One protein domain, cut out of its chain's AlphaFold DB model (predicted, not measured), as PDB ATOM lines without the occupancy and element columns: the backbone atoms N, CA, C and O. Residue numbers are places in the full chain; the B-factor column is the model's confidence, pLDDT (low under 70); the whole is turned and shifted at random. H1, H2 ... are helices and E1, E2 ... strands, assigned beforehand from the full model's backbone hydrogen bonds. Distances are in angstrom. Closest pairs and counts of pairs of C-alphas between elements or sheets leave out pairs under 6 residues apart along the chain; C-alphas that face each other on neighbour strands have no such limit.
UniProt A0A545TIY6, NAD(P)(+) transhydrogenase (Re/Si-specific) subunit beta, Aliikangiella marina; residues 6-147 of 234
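Overview. This is residues 6 to 147 of the 234 residues of the protein "NAD(P)(+) transhydrogenase (Re/Si-specific) subunit beta" of Aliikangiella marina (UniProt A0A545TIY6). Five helices run side by side as an up-and-down bundle, with H5 in the middle, H1 and H2 on one side of it and H3 and H4 on another. A strand hairpin lies at each end of the long axis: the small E1 and E2 at one, the longer E3 and E4 at the other. The printed part has 142 residues, in the order H1, E1, E2, H2, H3, H4, E3, E4, H5; each two-stranded sheet is antiparallel, and the class is mixed, helices and strands. It is only just compact, close to loose, with a radius of gyration of the C-alphas of 17.2 A, and it is elongated, with spans of 60 by 32 by 30 A.

Arrangement. H1, residues 6 to 27, is followed by the hairpin of E1, residues 29 to 32, and E2, residues 35 to 38, where N 30 and O 37 are 2.7 A apart, within hydrogen-bond range. H2, residues 39 to 53, touches H1 at a shallow tilt of 15 degrees, opposite ways; the closest C-alphas, of Thr 21 and Phe 43, are 4.9 A apart. H3, residues 59 to 74, is close to H2 but not clearly touching, the closest C-alphas, of Phe 48 and Val 62, being 7.2 A apart. H4, residues 81 to 99, forms a helical hairpin with H3, at a shallow tilt of 34 degrees, only just short of steep; the closest C-alphas, of Ala 71 and Ala 87, are 4.9 A apart. E3, residues 109 to 116, and E4, residues 123 to 128, form a hairpin, with N 128 and O 109 2.7 A apart, within hydrogen-bond range. H5, residues 130 to 143, is the hub: it touches H3 (closest C-alphas, of Leu 73 and Ala 142, 5.4 A), residues 95 to 99 of H4 with its own residues 131 to 136 (Gly 99 and Lys 132, 5.1 A), and residues 18 to 25 of H1 (Lys 25 and Leu 141, 6.6 A). H1 and H4 are apart. Every O i to N i+4 pair is within hydrogen-bond range in H2, H3, H4 and H5; in H1 15 of 18 are.

Along the chain. H1 begins at C-alpha 6 (-7.391, -51.070, -33.915) and is 31.8 A long; H2 is 21.6 A, H3 22.6 A and H4 26.4 A. E1 is 9.5 A, E2 9.8 A, E3 18.9 A and E4 16.9 A. H5, 19.4 A, ends at C-alpha 143 (-24.912, -24.756, -18.789).

Size, cuts and confidence. The two C-alphas farthest apart, of Gly 34 and Gln 120, are 63.9 A apart. The printed part has no cut and no long link. The mean pLDDT of the printed part is 89.0; residues 116 to 121 and residue 147 are under 70.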
ATOM      1  N   GLU A   6      -6.288 -51.810 -33.308       75.38
ATOM      2  CA  GLU A   6      -7.391 -51.070 -33.915       75.38
ATOM      3  C   GLU A   6      -8.344 -50.470 -32.873       75.38
ATOM      4  O   GLU A   6      -8.626 -49.274 -32.936       75.38
ATOM      5  N   ILE A   7      -8.783 -51.245 -31.871       74.81
ATOM      6  CA  ILE A   7      -9.710 -50.752 -30.836       74.81
ATOM      7  C   ILE A   7      -9.047 -49.648 -30.003       74.81
ATOM      8  O   ILE A   7      -9.679 -48.628 -29.717       74.81
ATOM      9  N   GLU A   8      -7.763 -49.803 -29.664       79.31
ATOM     10  CA  GLU A   8      -7.015 -48.765 -28.942       79.31
ATOM     11  C   GLU A   8      -6.977 -47.448 -29.722       79.31
ATOM     12  O   GLU A   8      -7.200 -46.376 -29.154       79.31
ATOM     13  N   SER A   9      -6.744 -47.530 -31.033       86.81
ATOM     14  CA  SER A   9      -6.645 -46.361 -31.907       86.81
ATOM     15  C   SER A   9      -7.984 -45.626 -32.012       86.81
ATOM     16  O   SER A   9      -8.034 -44.404 -31.857       86.81
ATOM     17  N   SER A  10      -9.087 -46.355 -32.195       90.75
ATOM     18  CA  SER A  10     -10.434 -45.775 -32.270       90.75
ATOM     19  C   SER A  10     -10.859 -45.107 -30.961       90.75
ATOM     20  O   SER A  10     -11.391 -43.994 -30.973       90.75
ATOM     21  N   VAL A  11     -10.587 -45.745 -29.818       87.94
ATOM     22  CA  VAL A  11     -10.878 -45.168 -28.496       87.94
ATOM     23  C   VAL A  11     -10.033 -43.917 -28.249       87.94
ATOM     24  O   VAL A  11     -10.552 -42.918 -27.749       87.94
ATOM     25  N   LEU A  12      -8.757 -43.922 -28.640       87.00
ATOM     26  CA  LEU A  12      -7.892 -42.753 -28.509       87.00
ATOM     27  C   LEU A  12      -8.412 -41.567 -29.331       87.00
ATOM     28  O   LEU A  12      -8.506 -40.459 -28.804       87.00
ATOM     29  N   VAL A  13      -8.805 -41.794 -30.590       91.38
ATOM     30  CA  VAL A  13      -9.410 -40.757 -31.446       91.38
ATOM     31  C   VAL A  13     -10.658 -40.180 -30.783       91.38
ATOM     32  O   VAL A  13     -10.800 -38.961 -30.678       91.38
ATOM     33  N   ALA A  14     -11.535 -41.041 -30.271       91.94
ATOM     34  CA  ALA A  14     -12.745 -40.628 -29.575       91.94
ATOM     35  C   ALA A  14     -12.453 -39.754 -28.337       91.94
ATOM     36  O   ALA A  14     -13.082 -38.708 -28.153       91.94
ATOM     37  N   ILE A  15     -11.465 -40.135 -27.521       88.12
ATOM     38  CA  ILE A  15     -11.016 -39.352 -26.360       88.12
ATOM     39  C   ILE A  15     -10.493 -37.985 -26.795       88.12
ATOM     40  O   ILE A  15     -10.892 -36.966 -26.228       88.12
ATOM     41  N   VAL A  16      -9.624 -37.949 -27.806       89.69
ATOM     42  CA  VAL A  16      -9.050 -36.704 -28.326       89.69
ATOM     43  C   VAL A  16     -10.156 -35.769 -28.814       89.69
ATOM     44  O   VAL A  16     -10.155 -34.596 -28.452       89.69
ATOM     45  N   MET A  17     -11.149 -36.277 -29.548       93.88
ATOM     46  CA  MET A  17     -12.282 -35.480 -30.035       93.88
ATOM     47  C   MET A  17     -13.122 -34.888 -28.894       93.88
ATOM     48  O   MET A  17     -13.444 -33.696 -28.908       93.88
ATOM     49  N   VAL A  18     -13.411 -35.681 -27.857       91.19
ATOM     50  CA  VAL A  18     -14.105 -35.209 -26.648       91.19
ATOM     51  C   VAL A  18     -13.305 -34.102 -25.954       91.19
ATOM     52  O   VAL A  18     -13.868 -33.060 -25.613       91.19
ATOM     53  N   VAL A  19     -11.996 -34.294 -25.775       87.25
ATOM     54  CA  VAL A  19     -11.106 -33.322 -25.120       87.25
ATOM     55  C   VAL A  19     -10.974 -32.038 -25.944       87.25
ATOM     56  O   VAL A  19     -11.053 -30.943 -25.387       87.25
ATOM     57  N   LEU A  20     -10.835 -32.137 -27.266       91.00
ATOM     58  CA  LEU A  20     -10.791 -30.973 -28.153       91.00
ATOM     59  C   LEU A  20     -12.101 -30.189 -28.100       91.00
ATOM     60  O   LEU A  20     -12.075 -28.971 -27.933       91.00
ATOM     61  N   THR A  21     -13.245 -30.874 -28.140       94.31
ATOM     62  CA  THR A  21     -14.562 -30.241 -27.976       94.31
ATOM     63  C   THR A  21     -14.662 -29.508 -26.648       94.31
ATOM     64  O   THR A  21     -15.103 -28.362 -26.574       94.31
ATOM     65  N   ALA A  22     -14.178 -30.133 -25.590       89.25
ATOM     66  CA  ALA A  22     -14.138 -29.560 -24.266       89.25
ATOM     67  C   ALA A  22     -13.304 -28.277 -24.161       89.25
ATOM     68  O   ALA A  22     -13.772 -27.269 -23.624       89.25
ATOM     69  N   ILE A  23     -12.084 -28.308 -24.696       87.88
ATOM     70  CA  ILE A  23     -11.182 -27.152 -24.747       87.88
ATOM     71  C   ILE A  23     -11.777 -26.062 -25.642       87.88
ATOM     72  O   ILE A  23     -11.671 -24.874 -25.331       87.88
ATOM     73  N   SER A  24     -12.476 -26.449 -26.713       92.62
ATOM     74  CA  SER A  24     -12.965 -25.508 -27.716       92.62
ATOM     75  C   SER A  24     -13.969 -24.479 -27.197       92.62
ATOM     76  O   SER A  24     -14.114 -23.394 -27.762       92.62
ATOM     77  N   LYS A  25     -14.590 -24.763 -26.049       89.62
ATOM     78  CA  LYS A  25     -15.452 -23.825 -25.330       89.62
ATOM     79  C   LYS A  25     -14.778 -22.488 -25.011       89.62
ATOM     80  O   LYS A  25     -15.462 -21.468 -24.918       89.62
ATOM     81  N   TYR A  26     -13.460 -22.490 -24.826       88.00
ATOM     82  CA  TYR A  26     -12.698 -21.303 -24.446       88.00
ATOM     83  C   TYR A  26     -12.245 -20.450 -25.642       88.00
ATOM     84  O   TYR A  26     -11.729 -19.358 -25.424       88.00
ATOM     85  N   PHE A  27     -12.471 -20.887 -26.889       89.12
ATOM     86  CA  PHE A  27     -12.048 -20.143 -28.087       89.12
ATOM     87  C   PHE A  27     -13.087 -19.134 -28.612       89.12
ATOM     88  O   PHE A  27     -12.818 -18.426 -29.577       89.12
ATOM     89  N   GLY A  28     -14.256 -19.007 -27.973       87.88
ATOM     90  CA  GLY A  28     -15.252 -17.985 -28.317       87.88
ATOM     91  C   GLY A  28     -16.219 -18.402 -29.431       87.88
ATOM     92  O   GLY A  28     -16.749 -19.516 -29.415       87.88
ATOM     93  N   TYR A  29     -16.501 -17.481 -30.359       92.25
ATOM     94  CA  TYR A  29     -17.540 -17.625 -31.386       92.25
ATOM     95  C   TYR A  29     -16.969 -17.450 -32.793       92.25
ATOM     96  O   TYR A  29     -16.150 -16.567 -33.036       92.25
ATOM     97  N   TYR A  30     -17.466 -18.255 -33.722       91.44
ATOM     98  CA  TYR A  30     -17.273 -18.124 -35.156       91.44
ATOM     99  C   TYR A  30     -18.481 -17.403 -35.774       91.44
ATOM    100  O   TYR A  30     -19.627 -17.700 -35.434       91.44
ATOM    101  N   GLN A  31     -18.238 -16.436 -36.661       91.19
ATOM    102  CA  GLN A  31     -19.304 -15.729 -37.375       91.19
ATOM    103  C   GLN A  31     -19.547 -16.398 -38.726       91.19
ATOM    104  O   GLN A  31     -18.653 -16.437 -39.567       91.19
ATOM    105  N   PHE A  32     -20.764 -16.892 -38.945       87.75
ATOM    106  CA  PHE A  32     -21.177 -17.486 -40.213       87.75
ATOM    107  C   PHE A  32     -22.521 -16.897 -40.642       87.75
ATOM    108  O   PHE A  32     -23.509 -16.996 -39.913       87.75
ATOM    109  N   GLY A  33     -22.557 -16.229 -41.800       84.81
ATOM    110  CA  GLY A  33     -23.793 -15.655 -42.352       84.81
ATOM    111  C   GLY A  33     -24.521 -14.681 -41.411       84.81
ATOM    112  O   GLY A  33     -25.743 -14.691 -41.351       84.81
ATOM    113  N   GLY A  34     -23.786 -13.898 -40.613       89.94
ATOM    114  CA  GLY A  34     -24.356 -12.969 -39.626       89.94
ATOM    115  C   GLY A  34     -24.770 -13.606 -38.292       89.94
ATOM    116  O   GLY A  34     -25.083 -12.888 -37.345       89.94
ATOM    117  N   THR A  35     -24.714 -14.936 -38.170       89.50
ATOM    118  CA  THR A  35     -24.963 -15.645 -36.906       89.50
ATOM    119  C   THR A  35     -23.660 -15.920 -36.156       89.50
ATOM    120  O   THR A  35     -22.641 -16.270 -36.754       89.50
ATOM    121  N   LYS A  36     -23.677 -15.747 -34.829       91.75
ATOM    122  CA  LYS A  36     -22.560 -16.100 -33.940       91.75
ATOM    123  C   LYS A  36     -22.759 -17.530 -33.449       91.75
ATOM    124  O   LYS A  36     -23.632 -17.777 -32.619       91.75
ATOM    125  N   LEU A  37     -21.946 -18.460 -33.937       91.00
ATOM    126  CA  LEU A  37     -21.942 -19.850 -33.488       91.00
ATOM    127  C   LEU A  37     -20.763 -20.077 -32.545       91.00
ATOM    128  O   LEU A  37     -19.640 -19.698 -32.874       91.00
ATOM    129  N   PRO A  38     -20.961 -20.671 -31.362       92.19
ATOM    130  CA  PRO A  38     -19.837 -20.968 -30.495       92.19
ATOM    131  C   PRO A  38     -18.949 -22.036 -31.142       92.19
ATOM    132  O   PRO A  38     -19.450 -23.029 -31.657       92.19
ATOM    133  N   ILE A  39     -17.625 -21.878 -31.082       94.12
ATOM    134  CA  ILE A  39     -16.696 -22.810 -31.753       94.12
ATOM    135  C   ILE A  39     -16.908 -24.255 -31.276       94.12
ATOM    136  O   ILE A  39     -16.807 -25.197 -32.062       94.12
ATOM    137  N   TRP A  40     -17.298 -24.434 -30.011       94.62
ATOM    138  CA  TRP A  40     -17.567 -25.758 -29.463       94.62
ATOM    139  C   TRP A  40     -18.699 -26.515 -30.145       94.62
ATOM    140  O   TRP A  40     -18.665 -27.742 -30.125       94.62
ATOM    141  N   SER A  41     -19.669 -25.849 -30.780       94.38
ATOM    142  CA  SER A  41     -20.741 -26.567 -31.477       94.38
ATOM    143  C   SER A  41     -20.211 -27.299 -32.708       94.38
ATOM    144  O   SER A  41     -20.656 -28.404 -32.993       94.38
ATOM    145  N   ILE A  42     -19.218 -26.724 -33.395       94.31
ATOM    146  CA  ILE A  42     -18.564 -27.339 -34.557       94.31
ATOM    147  C   ILE A  42     -17.817 -28.603 -34.120       94.31
ATOM    148  O   ILE A  42     -18.009 -29.671 -34.697       94.31
ATOM    149  N   PHE A  43     -17.022 -28.504 -33.051       96.25
ATOM    150  CA  PHE A  43     -16.296 -29.650 -32.502       96.25
ATOM    151  C   PHE A  43     -17.230 -30.718 -31.917       96.25
ATOM    152  O   PHE A  43     -16.957 -31.908 -32.059       96.25
ATOM    153  N   LEU A  44     -18.354 -30.319 -31.313       95.94
ATOM    154  CA  LEU A  44     -19.348 -31.257 -30.795       95.94
ATOM    155  C   LEU A  44     -20.002 -32.054 -31.929       95.94
ATOM    156  O   LEU A  44     -20.106 -33.273 -31.828       95.94
ATOM    157  N   ILE A  45     -20.375 -31.388 -33.027       96.00
ATOM    158  CA  ILE A  45     -20.898 -32.054 -34.228       96.00
ATOM    159  C   ILE A  45     -19.845 -33.006 -34.804       96.00
ATOM    160  O   ILE A  45     -20.152 -34.169 -35.053       96.00
ATOM    161  N   ALA A  46     -18.597 -32.549 -34.953       96.38
ATOM    162  CA  ALA A  46     -17.505 -33.393 -35.435       96.38
ATOM    163  C   ALA A  46     -17.282 -34.616 -34.528       96.38
ATOM    164  O   ALA A  46     -17.064 -35.721 -35.022       96.38
ATOM    165  N   THR A  47     -17.405 -34.447 -33.209       96.00
ATOM    166  CA  THR A  47     -17.332 -35.544 -32.237       96.00
ATOM    167  C   THR A  47     -18.478 -36.527 -32.426       96.00
ATOM    168  O   THR A  47     -18.231 -37.725 -32.471       96.00
ATOM    169  N   PHE A  48     -19.720 -36.068 -32.594       96.38
ATOM    170  CA  PHE A  48     -20.845 -36.975 -32.844       96.38
ATOM    171  C   PHE A  48     -20.695 -37.742 -34.155       96.38
ATOM    172  O   PHE A  48     -20.927 -38.947 -34.164       96.38
ATOM    173  N   ILE A  49     -20.250 -37.085 -35.230       96.69
ATOM    174  CA  ILE A  49     -19.976 -37.746 -36.513       96.69
ATOM    175  C   ILE A  49     -18.893 -38.814 -36.340       96.69
ATOM    176  O   ILE A  49     -19.078 -39.944 -36.787       96.69
ATOM    177  N   ALA A  50     -17.793 -38.488 -35.656       96.06
ATOM    178  CA  ALA A  50     -16.709 -39.434 -35.411       96.06
ATOM    179  C   ALA A  50     -17.179 -40.638 -34.580       96.06
ATOM    180  O   ALA A  50     -16.940 -41.778 -34.963       96.06
ATOM    181  N   LEU A  51     -17.886 -40.409 -33.471       95.75
ATOM    182  CA  LEU A  51     -18.359 -41.487 -32.597       95.75
ATOM    183  C   LEU A  51     -19.430 -42.360 -33.253       95.75
ATOM    184  O   LEU A  51     -19.456 -43.566 -33.017       95.75
ATOM    185  N   PHE A  52     -20.283 -41.769 -34.088       96.62
ATOM    186  CA  PHE A  52     -21.238 -42.511 -34.900       96.62
ATOM    187  C   PHE A  52     -20.524 -43.364 -35.957       96.62
ATOM    188  O   PHE A  52     -20.809 -44.551 -36.077       96.62
ATOM    189  N   GLY A  53     -19.544 -42.796 -36.669       96.19
ATOM    190  CA  GLY A  53     -18.746 -43.517 -37.668       96.19
ATOM    191  C   GLY A  53     -17.900 -44.651 -37.081       96.19
ATOM    192  O   GLY A  53     -17.707 -45.670 -37.736       96.19
ATOM    193  N   LEU A  54     -17.449 -44.507 -35.832       95.00
ATOM    194  CA  LEU A  54     -16.760 -45.557 -35.073       95.00
ATOM    195  C   LEU A  54     -17.714 -46.611 -34.481       95.00
ATOM    196  O   LEU A  54     -17.252 -47.569 -33.870       95.00
ATOM    197  N   GLY A  55     -19.033 -46.436 -34.616       95.19
ATOM    198  CA  GLY A  55     -20.034 -47.345 -34.052       95.19
ATOM    199  C   GLY A  55     -20.183 -47.262 -32.529       95.19
ATOM    200  O   GLY A  55     -20.863 -48.093 -31.938       95.19
ATOM    201  N   PHE A  56     -19.584 -46.263 -31.873       95.50
ATOM    202  CA  PHE A  56     -19.664 -46.090 -30.416       95.50
ATOM    203  C   PHE A  56     -20.994 -45.489 -29.958       95.50
ATOM    204  O   PHE A  56     -21.395 -45.650 -28.804       95.50
ATOM    205  N   VAL A  57     -21.683 -44.780 -30.855       97.06
ATOM    206  CA  VAL A  57     -22.992 -44.177 -30.593       97.06
ATOM    207  C   VAL A  57     -23.919 -44.492 -31.759       97.06
ATOM    208  O   VAL A  57     -23.597 -44.208 -32.910       97.06
ATOM    209  N   SER A  58     -25.088 -45.057 -31.467       97.25
ATOM    210  CA  SER A  58     -26.115 -45.328 -32.471       97.25
ATOM    211  C   SER A  58     -26.949 -44.081 -32.775       97.25
ATOM    212  O   SER A  58     -26.898 -43.078 -32.060       97.25
ATOM    213  N   PHE A  59     -27.796 -44.152 -33.802       97.25
ATOM    214  CA  PHE A  59     -28.731 -43.070 -34.125       97.25
ATOM    215  C   PHE A  59     -29.637 -42.700 -32.934       97.25
ATOM    216  O   PHE A  59     -29.853 -41.523 -32.648       97.25
ATOM    217  N   THR A  60     -30.109 -43.702 -32.187       97.44
ATOM    218  CA  THR A  60     -30.910 -43.505 -30.971       97.44
ATOM    219  C   THR A  60     -30.123 -42.764 -29.888       97.44
ATOM    220  O   THR A  60     -30.654 -41.842 -29.270       97.44
ATOM    221  N   GLY A  61     -28.846 -43.111 -29.697       96.56
ATOM    222  CA  GLY A  61     -27.965 -42.415 -28.758       96.56
ATOM    223  C   GLY A  61     -27.774 -40.945 -29.140       96.56
ATOM    224  O   GLY A  61     -27.935 -40.059 -28.299       96.56
ATOM    225  N   VAL A  62     -27.535 -40.664 -30.427       96.44
ATOM    226  CA  VAL A  62     -27.437 -39.289 -30.952       96.44
ATOM    227  C   VAL A  62     -28.729 -38.506 -30.706       96.44
ATOM    228  O   VAL A  62     -28.661 -37.349 -30.296       96.44
ATOM    229  N   ALA A  63     -29.902 -39.120 -30.888       96.81
ATOM    230  CA  ALA A  63     -31.183 -38.463 -30.629       96.81
ATOM    231  C   ALA A  63     -31.342 -38.051 -29.153       96.81
ATOM    232  O   ALA A  63     -31.745 -36.920 -28.873       96.81
ATOM    233  N   PHE A  64     -30.966 -38.916 -28.202       97.50
ATOM    234  CA  PHE A  64     -30.979 -38.564 -26.777       97.50
ATOM    235  C   PHE A  64     -29.989 -37.446 -26.440       97.50
ATOM    236  O   PHE A  64     -30.334 -36.535 -25.686       97.50
ATOM    237  N   LEU A  65     -28.786 -37.472 -27.022       96.25
ATOM    238  CA  LEU A  65     -27.797 -36.405 -26.844       96.25
ATOM    239  C   LEU A  65     -28.281 -35.076 -27.434       96.25
ATOM    240  O   LEU A  65     -28.123 -34.033 -26.801       96.25
ATOM    241  N   ALA A  66     -28.910 -35.096 -28.609       96.31
ATOM    242  CA  ALA A  66     -29.484 -33.908 -29.231       96.31
ATOM    243  C   ALA A  66     -30.619 -33.323 -28.376       96.31
ATOM    244  O   ALA A  66     -30.632 -32.120 -28.110       96.31
ATOM    245  N   LEU A  67     -31.525 -34.169 -27.875       97.00
ATOM    246  CA  LEU A  67     -32.591 -33.750 -26.967       97.00
ATOM    247  C   LEU A  67     -32.020 -33.149 -25.676       97.00
ATOM    248  O   LEU A  67     -32.470 -32.093 -25.229       97.00
ATOM    249  N   MET A  68     -30.995 -33.784 -25.105       95.62
ATOM    250  CA  MET A  68     -30.302 -33.279 -23.926       95.62
ATOM    251  C   MET A  68     -29.628 -31.928 -24.198       95.62
ATOM    252  O   MET A  68     -29.705 -31.034 -23.354       95.62
ATOM    253  N   LEU A  69     -28.995 -31.750 -25.361       95.38
ATOM    254  CA  LEU A  69     -28.379 -30.486 -25.766       95.38
ATOM    255  C   LEU A  69     -29.423 -29.374 -25.882       95.38
ATOM    256  O   LEU A  69     -29.233 -28.308 -25.302       95.38
ATOM    257  N   ILE A  70     -30.545 -29.632 -26.559       95.56
ATOM    258  CA  ILE A  70     -31.649 -28.672 -26.695       95.56
ATOM    259  C   ILE A  70     -32.193 -28.287 -25.315       95.56
ATOM    260  O   ILE A  70     -32.307 -27.098 -25.008       95.56
ATOM    261  N   ALA A  71     -32.465 -29.275 -24.457       94.25
ATOM    262  CA  ALA A  71     -32.925 -29.035 -23.093       94.25
ATOM    263  C   ALA A  71     -31.907 -28.205 -22.292       94.25
ATOM    264  O   ALA A  71     -32.282 -27.246 -21.624       94.25
ATOM    265  N   SER A  72     -30.614 -28.512 -22.413       90.69
ATOM    266  CA  SER A  72     -29.547 -27.805 -21.695       90.69
ATOM    267  C   SER A  72     -29.382 -26.358 -22.167       90.69
ATOM    268  O   SER A  72     -29.176 -25.466 -21.349       90.69
ATOM    269  N   LEU A  73     -29.519 -26.099 -23.469       91.50
ATOM    270  CA  LEU A  73     -29.495 -24.744 -24.026       91.50
ATOM    271  C   LEU A  73     -30.713 -23.928 -23.571       91.50
ATOM    272  O   LEU A  73     -30.583 -22.752 -23.227       91.50
ATOM    273  N   ALA A  74     -31.889 -24.558 -23.492       92.25
ATOM    274  CA  ALA A  74     -33.121 -23.908 -23.055       92.25
ATOM    275  C   ALA A  74     -33.083 -23.442 -21.583       92.25
ATOM    276  O   ALA A  74     -33.790 -22.497 -21.230       92.25
ATOM    277  N   ILE A  75     -32.221 -24.016 -20.732       88.94
ATOM    278  CA  ILE A  75     -32.003 -23.550 -19.345       88.94
ATOM    279  C   ILE A  75     -31.549 -22.079 -19.310       88.94
ATOM    280  O   ILE A  75     -31.928 -21.327 -18.403       88.94
ATOM    281  N   ASN A  76     -30.761 -21.661 -20.304       82.62
ATOM    282  CA  ASN A  76     -30.166 -20.328 -20.397       82.62
ATOM    283  C   ASN A  76     -30.918 -19.381 -21.348       82.62
ATOM    284  O   ASN A  76     -30.506 -18.235 -21.516       82.62
ATOM    285  N   ALA A  77     -32.027 -19.824 -21.948       86.31
ATOM    286  CA  ALA A  77     -32.813 -19.008 -22.867       86.31
ATOM    287  C   ALA A  77     -33.567 -17.865 -22.153       86.31
ATOM    288  O   ALA A  77     -33.988 -17.986 -20.996       86.31
ATOM    289  N   THR A  78     -33.795 -16.762 -22.874       82.38
ATOM    290  CA  THR A  78     -34.630 -15.626 -22.447       82.38
ATOM    291  C   THR A  78     -36.114 -15.988 -22.563       82.38
ATOM    292  O   THR A  78     -36.816 -15.519 -23.453       82.38
ATOM    293  N   GLY A  79     -36.585 -16.888 -21.704       85.94
ATOM    294  CA  GLY A  79     -37.969 -17.360 -21.688       85.94
ATOM    295  C   GLY A  79     -38.582 -17.374 -20.284       85.94
ATOM    296  O   GLY A  79     -37.903 -17.044 -19.303       85.94
ATOM    297  N   PRO A  80     -39.863 -17.771 -20.162       88.94
ATOM    298  CA  PRO A  80     -40.545 -17.892 -18.879       88.94
ATOM    299  C   PRO A  80     -39.781 -18.798 -17.905       88.94
ATOM    300  O   PRO A  80     -39.233 -19.834 -18.288       88.94
ATOM    301  N   LYS A  81     -39.794 -18.451 -16.612       88.38
ATOM    302  CA  LYS A  81     -39.121 -19.239 -15.562       88.38
ATOM    303  C   LYS A  81     -39.591 -20.700 -15.542       88.38
ATOM    304  O   LYS A  81     -38.773 -21.591 -15.345       88.38
ATOM    305  N   SER A  82     -40.880 -20.944 -15.781       91.50
ATOM    306  CA  SER A  82     -41.462 -22.290 -15.863       91.50
ATOM    307  C   SER A  82     -40.815 -23.135 -16.962       91.50
ATOM    308  O   SER A  82     -40.403 -24.259 -16.698       91.50
ATOM    309  N   MET A  83     -40.639 -22.575 -18.163       92.38
ATOM    310  CA  MET A  83     -39.989 -23.257 -19.286       92.38
ATOM    311  C   MET A  83     -38.545 -23.645 -18.947       92.38
ATOM    312  O   MET A  83     -38.130 -24.769 -19.216       92.38
ATOM    313  N   ARG A  84     -37.795 -22.752 -18.291       89.12
ATOM    314  CA  ARG A  84     -36.411 -23.017 -17.863       89.12
ATOM    315  C   ARG A  84     -36.327 -24.116 -16.801       89.12
ATOM    316  O   ARG A  84     -35.409 -24.928 -16.838       89.12
ATOM    317  N   ILE A  85     -37.288 -24.160 -15.874       88.62
ATOM    318  CA  ILE A  85     -37.382 -25.225 -14.863       88.62
ATOM    319  C   ILE A  85     -37.683 -26.567 -15.534       88.62
ATOM    320  O   ILE A  85     -36.984 -27.538 -15.264       88.62
ATOM    321  N   ILE A  86     -38.667 -26.616 -16.436       94.12
ATOM    322  CA  ILE A  86     -39.018 -27.838 -17.178       94.12
ATOM    323  C   ILE A  86     -37.816 -28.330 -17.992       94.12
ATOM    324  O   ILE A  86     -37.483 -29.511 -17.938       94.12
ATOM    325  N   ALA A  87     -37.118 -27.424 -18.680       93.19
ATOM    326  CA  ALA A  87     -35.899 -27.740 -19.416       93.19
ATOM    327  C   ALA A  87     -34.794 -28.294 -18.499       93.19
ATOM    328  O   ALA A  87     -34.150 -29.282 -18.842       93.19
ATOM    329  N   GLY A  88     -34.616 -27.709 -17.309       90.62
ATOM    330  CA  GLY A  88     -33.672 -28.193 -16.302       90.62
ATOM    331  C   GLY A  88     -34.013 -29.589 -15.777       90.62
ATOM    332  O   GLY A  88     -33.125 -30.431 -15.679       90.62
ATOM    333  N   ILE A  89     -35.293 -29.858 -15.498       92.75
ATOM    334  CA  ILE A  89     -35.769 -31.188 -15.089       92.75
ATOM    335  C   ILE A  89     -35.520 -32.197 -16.211       92.75
ATOM    336  O   ILE A  89     -34.963 -33.260 -15.957       92.75
ATOM    337  N   LEU A  90     -35.871 -31.863 -17.456       95.81
ATOM    338  CA  LEU A  90     -35.658 -32.742 -18.604       95.81
ATOM    339  C   LEU A  90     -34.169 -33.045 -18.820       95.81
ATOM    340  O   LEU A  90     -33.795 -34.211 -18.939       95.81
ATOM    341  N   ALA A  91     -33.312 -32.020 -18.822       92.94
ATOM    342  CA  ALA A  91     -31.868 -32.184 -18.969       92.94
ATOM    343  C   ALA A  91     -31.268 -33.020 -17.828       92.94
ATOM    344  O   ALA A  91     -30.441 -33.894 -18.080       92.94
ATOM    345  N   GLY A  92     -31.708 -32.791 -16.586       88.81
ATOM    346  CA  GLY A  92     -31.287 -33.565 -15.418       88.81
ATOM    347  C   GLY A  92     -31.704 -35.032 -15.505       88.81
ATOM    348  O   GLY A  92     -30.875 -35.916 -15.307       88.81
ATOM    349  N   THR A  93     -32.957 -35.307 -15.870       95.12
ATOM    350  CA  THR A  93     -33.466 -36.674 -16.044       95.12
ATOM    351  C   THR A  93     -32.734 -37.409 -17.163       95.12
ATOM    352  O   THR A  93     -32.342 -38.557 -16.973       95.12
ATOM    353  N   LEU A  94     -32.484 -36.758 -18.305       94.81
ATOM    354  CA  LEU A  94     -31.700 -37.347 -19.396       94.81
ATOM    355  C   LEU A  94     -30.256 -37.617 -18.967       94.81
ATOM    356  O   LEU A  94     -29.741 -38.701 -19.222       94.81
ATOM    357  N   PHE A  95     -29.622 -36.674 -18.266       91.25
ATOM    358  CA  PHE A  95     -28.271 -36.859 -17.739       91.25
ATOM    359  C   PHE A  95     -28.191 -38.046 -16.772       91.25
ATOM    360  O   PHE A  95     -27.270 -38.854 -16.873       91.25
ATOM    361  N   LEU A  96     -29.169 -38.195 -15.873       89.38
ATOM    362  CA  LEU A  96     -29.261 -39.353 -14.984       89.38
ATOM    363  C   LEU A  96     -29.539 -40.644 -15.759       89.38
ATOM    364  O   LEU A  96     -28.921 -41.663 -15.469       89.38
ATOM    365  N   GLY A  97     -30.407 -40.606 -16.772       94.25
ATOM    366  CA  GLY A  97     -30.678 -41.743 -17.649       94.25
ATOM    367  C   GLY A  97     -29.422 -42.243 -18.367       94.25
ATOM    368  O   GLY A  97     -29.150 -43.443 -18.355       94.25
ATOM    369  N   LEU A  98     -28.614 -41.330 -18.915       90.62
ATOM    370  CA  LEU A  98     -27.288 -41.637 -19.471       90.62
ATOM    371  C   LEU A  98     -26.331 -42.142 -18.380       90.62
ATOM    372  O   LEU A  98     -25.622 -43.127 -18.566       90.62
ATOM    373  N   GLY A  99     -26.341 -41.507 -17.207       85.44
ATOM    374  CA  GLY A  99     -25.504 -41.861 -16.063       85.44
ATOM    375  C   GLY A  99     -25.759 -43.264 -15.508       85.44
ATOM    376  O   GLY A  99     -24.828 -43.959 -15.105       85.44
ATOM    377  N   PHE A 100     -27.007 -43.711 -15.517       88.94
ATOM    378  CA  PHE A 100     -27.392 -45.047 -15.074       88.94
ATOM    379  C   PHE A 100     -27.433 -46.070 -16.209       88.94
ATOM    380  O   PHE A 100     -27.818 -47.210 -15.969       88.94
ATOM    381  N   ARG A 101     -27.014 -45.688 -17.425       90.50
ATOM    382  CA  ARG A 101     -27.086 -46.526 -18.632       90.50
ATOM    383  C   ARG A 101     -28.500 -47.051 -18.921       90.50
ATOM    384  O   ARG A 101     -28.670 -48.144 -19.448       90.50
ATOM    385  N   ILE A 102     -29.520 -46.281 -18.544       94.88
ATOM    386  CA  ILE A 102     -30.929 -46.623 -18.788       94.88
ATOM    387  C   ILE A 102     -31.278 -46.369 -20.259       94.88
ATOM    388  O   ILE A 102     -32.115 -47.060 -20.833       94.88
ATOM    389  N   LEU A 103     -30.646 -45.365 -20.872       94.81
ATOM    390  CA  LEU A 103     -30.914 -44.985 -22.254       94.81
ATOM    391  C   LEU A 103     -30.082 -45.836 -23.232       94.81
ATOM    392  O   LEU A 103     -28.866 -45.937 -23.054       94.81
ATOM    393  N   PRO A 104     -30.701 -46.418 -24.275       96.06
ATOM    394  CA  PRO A 104     -30.002 -47.243 -25.254       96.06
ATOM    395  C   PRO A 104     -29.190 -46.412 -26.258       96.06
ATOM    396  O   PRO A 104     -29.376 -45.202 -26.400       96.06
ATOM    397  N   GLY A 105     -28.348 -47.105 -27.028       96.06
ATOM    398  CA  GLY A 105     -27.641 -46.538 -28.178       96.06
ATOM    399  C   GLY A 105     -26.196 -46.117 -27.927       96.06
ATOM    400  O   GLY A 105     -25.673 -45.297 -28.680       96.06
ATOM    401  N   PHE A 106     -25.558 -46.668 -26.893       95.94
ATOM    402  CA  PHE A 106     -24.160 -46.406 -26.552       95.94
ATOM    403  C   PHE A 106     -23.391 -47.721 -26.419       95.94
ATOM    404  O   PHE A 106     -23.694 -48.530 -25.543       95.94
ATOM    405  N   GLU A 107     -22.372 -47.898 -27.257       93.69
ATOM    406  CA  GLU A 107     -21.470 -49.051 -27.222       93.69
ATOM    407  C   GLU A 107     -20.228 -48.701 -26.400       93.69
ATOM    408  O   GLU A 107     -19.230 -48.162 -26.889       93.69
ATOM    409  N   ASN A 108     -20.316 -48.979 -25.101       89.81
ATOM    410  CA  ASN A 108     -19.262 -48.676 -24.142       89.81
ATOM    411  C   ASN A 108     -18.082 -49.646 -24.309       89.81
ATOM    412  O   ASN A 108     -18.209 -50.846 -24.075       89.81
ATOM    413  N   GLN A 109     -16.919 -49.110 -24.678       89.12
ATOM    414  CA  GLN A 109     -15.744 -49.909 -25.039       89.12
ATOM    415  C   GLN A 109     -15.005 -50.420 -23.805       89.12
ATOM    416  O   GLN A 109     -14.842 -49.688 -22.830       89.12
ATOM    417  N   ILE A 110     -14.524 -51.662 -23.836       86.00
ATOM    418  CA  ILE A 110     -13.731 -52.233 -22.742       86.00
ATOM    419  C   ILE A 110     -12.327 -51.613 -22.771       86.00
ATOM    420  O   ILE A 110     -11.609 -51.733 -23.757       86.00
ATOM    421  N   LEU A 111     -11.933 -50.953 -21.680       78.94
ATOM    422  CA  LEU A 111     -10.588 -50.386 -21.495       78.94
ATOM    423  C   LEU A 111      -9.667 -51.295 -20.686       78.94
ATOM    424  O   LEU A 111      -8.455 -51.148 -20.745       78.94
ATOM    425  N   VAL A 112     -10.239 -52.163 -19.857       77.06
ATOM    426  CA  VAL A 112      -9.531 -53.202 -19.108       77.06
ATOM    427  C   VAL A 112     -10.455 -54.388 -19.089       77.06
ATOM    428  O   VAL A 112     -11.576 -54.252 -18.608       77.06
ATOM    429  N   ASP A 113      -9.988 -55.513 -19.608       81.62
ATOM    430  CA  ASP A 113     -10.765 -56.740 -19.673       81.62
ATOM    431  C   ASP A 113     -10.277 -57.738 -18.625       81.62
ATOM    432  O   ASP A 113      -9.091 -58.081 -18.599       81.62
ATOM    433  N   THR A 114     -11.203 -58.164 -17.761       78.38
ATOM    434  CA  THR A 114     -11.112 -59.344 -16.890       78.38
ATOM    435  C   THR A 114      -9.780 -59.520 -16.157       78.38
ATOM    436  O   THR A 114      -9.257 -60.623 -16.006       78.38
ATOM    437  N   GLN A 115      -9.227 -58.426 -15.632       71.06
ATOM    438  CA  GLN A 115      -7.957 -58.466 -14.912       71.06
ATOM    439  C   GLN A 115      -8.162 -58.889 -13.458       71.06
ATOM    440  O   GLN A 115      -9.000 -58.338 -12.744       71.06
ATOM    441  N   PHE A 116      -7.353 -59.835 -12.987       66.25
ATOM    442  CA  PHE A 116      -7.254 -60.133 -11.563       66.25
ATOM    443  C   PHE A 116      -6.425 -59.047 -10.884       66.25
ATOM    444  O   PHE A 116      -5.240 -58.891 -11.170       66.25
ATOM    445  N   VAL A 117      -7.040 -58.301  -9.968       65.31
ATOM    446  CA  VAL A 117      -6.330 -57.267  -9.203       65.31
ATOM    447  C   VAL A 117      -5.484 -57.908  -8.091       65.31
ATOM    448  O   VAL A 117      -4.428 -57.384  -7.758       65.31
ATOM    449  N   LYS A 118      -5.901 -59.061  -7.534       64.88
ATOM    450  CA  LYS A 118      -5.144 -59.810  -6.512       64.88
ATOM    451  C   LYS A 118      -5.600 -61.267  -6.377       64.88
ATOM    452  O   LYS A 118      -6.742 -61.494  -6.007       64.88
ATOM    453  N   GLY A 119      -4.694 -62.247  -6.471       69.94
ATOM    454  CA  GLY A 119      -4.970 -63.638  -6.062       69.94
ATOM    455  C   GLY A 119      -6.283 -64.193  -6.642       69.94
ATOM    456  O   GLY A 119      -6.472 -64.155  -7.850       69.94
ATOM    457  N   GLN A 120      -7.200 -64.651  -5.777       64.12
ATOM    458  CA  GLN A 120      -8.561 -65.092  -6.140       64.12
ATOM    459  C   GLN A 120      -9.612 -63.955  -6.159       64.12
ATOM    460  O   GLN A 120     -10.797 -64.199  -5.940       64.12
ATOM    461  N   SER A 121      -9.216 -62.692  -6.361       69.50
ATOM    462  CA  SER A 121     -10.166 -61.578  -6.499       69.50
ATOM    463  C   SER A 121     -11.101 -61.816  -7.680       69.50
ATOM    464  O   SER A 121     -10.677 -62.356  -8.699       69.50
ATOM    465  N   THR A 122     -12.334 -61.327  -7.604       75.44
ATOM    466  CA  THR A 122     -13.196 -61.248  -8.789       75.44
ATOM    467  C   THR A 122     -12.501 -60.459  -9.897       75.44
ATOM    468  O   THR A 122     -11.795 -59.484  -9.622       75.44
ATOM    469  N   THR A 123     -12.691 -60.883 -11.142       79.81
ATOM    470  CA  THR A 123     -12.135 -60.196 -12.308       79.81
ATOM    471  C   THR A 123     -12.660 -58.763 -12.385       79.81
ATOM    472  O   THR A 123     -13.835 -58.488 -12.146       79.81
ATOM    473  N   TYR A 124     -11.764 -57.830 -12.693       78.44
ATOM    474  CA  TYR A 124     -12.075 -56.422 -12.870       78.44
ATOM    475  C   TYR A 124     -12.102 -56.085 -14.357       78.44
ATOM    476  O   TYR A 124     -11.092 -56.214 -15.054       78.44
ATOM    477  N   THR A 125     -13.257 -55.610 -14.818       82.38
ATOM    478  CA  THR A 125     -13.446 -55.078 -16.167       82.38
ATOM    479  C   THR A 125     -13.874 -53.621 -16.062       82.38
ATOM    480  O   THR A 125     -14.828 -53.303 -15.350       82.38
ATOM    481  N   THR A 126     -13.189 -52.724 -16.772       82.44
ATOM    482  CA  THR A 126     -13.575 -51.311 -16.846       82.44
ATOM    483  C   THR A 126     -13.914 -50.914 -18.267       82.44
ATOM    484  O   THR A 126     -13.274 -51.343 -19.225       82.44
ATOM    485  N   TYR A 127     -14.901 -50.035 -18.385       86.06
ATOM    486  CA  TYR A 127     -15.429 -49.573 -19.659       86.06
ATOM    487  C   TYR A 127     -15.229 -48.069 -19.808       86.06
ATOM    488  O   TYR A 127     -15.402 -47.305 -18.850       86.06
ATOM    489  N   PHE A 128     -14.944 -47.634 -21.029       86.25
ATOM    490  CA  PHE A 128     -15.118 -46.259 -21.444       86.25
ATOM    491  C   PHE A 128     -16.612 -45.983 -21.603       86.25
ATOM    492  O   PHE A 128     -17.276 -46.535 -22.475       86.25
ATOM    493  N   ASN A 129     -17.140 -45.140 -20.723       90.12
ATOM    494  CA  ASN A 129     -18.557 -44.799 -20.678       90.12
ATOM    495  C   ASN A 129     -18.831 -43.586 -21.575       90.12
ATOM    496  O   ASN A 129     -18.665 -42.445 -21.129       90.12
ATOM    497  N   PHE A 130     -19.200 -43.815 -22.837       90.75
ATOM    498  CA  PHE A 130     -19.492 -42.736 -23.787       90.75
ATOM    499  C   PHE A 130     -20.732 -41.943 -23.381       90.75
ATOM    500  O   PHE A 130     -20.697 -40.716 -23.395       90.75
ATOM    501  N   ASP A 131     -21.777 -42.629 -22.934       92.81
ATOM    502  CA  ASP A 131     -23.001 -42.057 -22.365       92.81
ATOM    503  C   ASP A 131     -22.728 -40.964 -21.309       92.81
ATOM    504  O   ASP A 131     -23.092 -39.798 -21.484       92.81
ATOM    505  N   LYS A 132     -22.017 -41.313 -20.234       88.75
ATOM    506  CA  LYS A 132     -21.646 -40.419 -19.130       88.75
ATOM    507  C   LYS A 132     -20.761 -39.283 -19.604       88.75
ATOM    508  O   LYS A 132     -20.953 -38.135 -19.204       88.75
ATOM    509  N   THR A 133     -19.786 -39.617 -20.444       89.25
ATOM    510  CA  THR A 133     -18.805 -38.654 -20.940       89.25
ATOM    511  C   THR A 133     -19.485 -37.587 -21.784       89.25
ATOM    512  O   THR A 133     -19.281 -36.402 -21.540       89.25
ATOM    513  N   LEU A 134     -20.335 -37.986 -22.731       93.06
ATOM    514  CA  LEU A 134     -21.027 -37.072 -23.635       93.06
ATOM    515  C   LEU A 134     -22.140 -36.296 -22.930       93.06
ATOM    516  O   LEU A 134     -22.270 -35.096 -23.159       93.06
ATOM    517  N   GLY A 135     -22.887 -36.930 -22.023       91.94
ATOM    518  CA  GLY A 135     -23.867 -36.225 -21.196       91.94
ATOM    519  C   GLY A 135     -23.204 -35.139 -20.343       91.94
ATOM    520  O   GLY A 135     -23.627 -33.981 -20.351       91.94
ATOM    521  N   GLY A 136     -22.101 -35.478 -19.667       87.69
ATOM    522  CA  GLY A 136     -21.313 -34.511 -18.900       87.69
ATOM    523  C   GLY A 136     -20.721 -33.421 -19.791       87.69
ATOM    524  O   GLY A 136     -20.722 -32.246 -19.409       87.69
ATOM    525  N   LEU A 137     -20.282 -33.798 -20.999       90.38
ATOM    526  CA  LEU A 137     -19.736 -32.882 -21.990       90.38
ATOM    527  C   LEU A 137     -20.765 -31.810 -22.377       90.38
ATOM    528  O   LEU A 137     -20.509 -30.617 -22.241       90.38
ATOM    529  N   ILE A 138     -21.952 -32.241 -22.807       92.81
ATOM    530  CA  ILE A 138     -23.054 -31.366 -23.228       92.81
ATOM    531  C   ILE A 138     -23.456 -30.416 -22.107       92.81
ATOM    532  O   ILE A 138     -23.560 -29.208 -22.324       92.81
ATOM    533  N   PHE A 139     -23.657 -30.947 -20.901       87.44
ATOM    534  CA  PHE A 139     -24.116 -30.139 -19.779       87.44
ATOM    535  C   PHE A 139     -23.083 -29.068 -19.419       87.44
ATOM    536  O   PHE A 139     -23.431 -27.908 -19.201       87.44
ATOM    537  N   PHE A 140     -21.794 -29.410 -19.432       85.50
ATOM    538  CA  PHE A 140     -20.753 -28.405 -19.279       85.50
ATOM    539  C   PHE A 140     -20.790 -27.390 -20.416       85.50
ATOM    540  O   PHE A 140     -20.783 -26.201 -20.127       85.50
ATOM    541  N   LEU A 141     -20.825 -27.795 -21.686       89.06
ATOM    542  CA  LEU A 141     -20.783 -26.855 -22.813       89.06
ATOM    543  C   LEU A 141     -21.948 -25.857 -22.771       89.06
ATOM    544  O   LEU A 141     -21.721 -24.662 -22.952       89.06
ATOM    545  N   ALA A 142     -23.157 -26.338 -22.473       88.56
ATOM    546  CA  ALA A 142     -24.384 -25.552 -22.537       88.56
ATOM    547  C   ALA A 142     -24.705 -24.766 -21.254       88.56
ATOM    548  O   ALA A 142     -25.205 -23.646 -21.342       88.56
ATOM    549  N   VAL A 143     -24.446 -25.333 -20.069       84.31
ATOM    550  CA  VAL A 143     -24.912 -24.756 -18.789       84.31
ATOM    551  C   VAL A 143     -23.824 -23.956 -18.090       84.31
ATOM    552  O   VAL A 143     -24.098 -22.914 -17.497       84.31
ATOM    553  N   VAL A 144     -22.580 -24.426 -18.151       80.31
ATOM    554  CA  VAL A 144     -21.476 -23.775 -17.446       80.31
ATOM    555  C   VAL A 144     -21.039 -22.539 -18.248       80.31
ATOM    556  O   VAL A 144     -20.732 -22.671 -19.430       80.31
ATOM    557  N   PRO A 145     -20.951 -21.337 -17.666       76.31
ATOM    558  CA  PRO A 145     -20.445 -20.173 -18.381       76.31
ATOM    559  C   PRO A 145     -18.965 -20.333 -18.766       76.31
ATOM    560  O   PRO A 145     -18.163 -20.918 -18.038       76.31
ATOM    561  N   SER A 146     -18.557 -19.761 -19.903       72.75
ATOM    562  CA  SER A 146     -17.154 -19.760 -20.371       72.75
ATOM    563  C   SER A 146     -16.238 -18.801 -19.590       72.75
ATOM    564  O   SER A 146     -15.194 -18.386 -20.083       72.75
ATOM    565  N   SER A 147     -16.614 -18.419 -18.367       69.44
ATOM    566  CA  SER A 147     -15.838 -17.497 -17.540       69.44
ATOM    567  C   SER A 147     -14.479 -18.108 -17.178       69.44
ATOM    568  O   SER A 147     -14.395 -19.177 -16.571       69.44
TER     569      SER A 147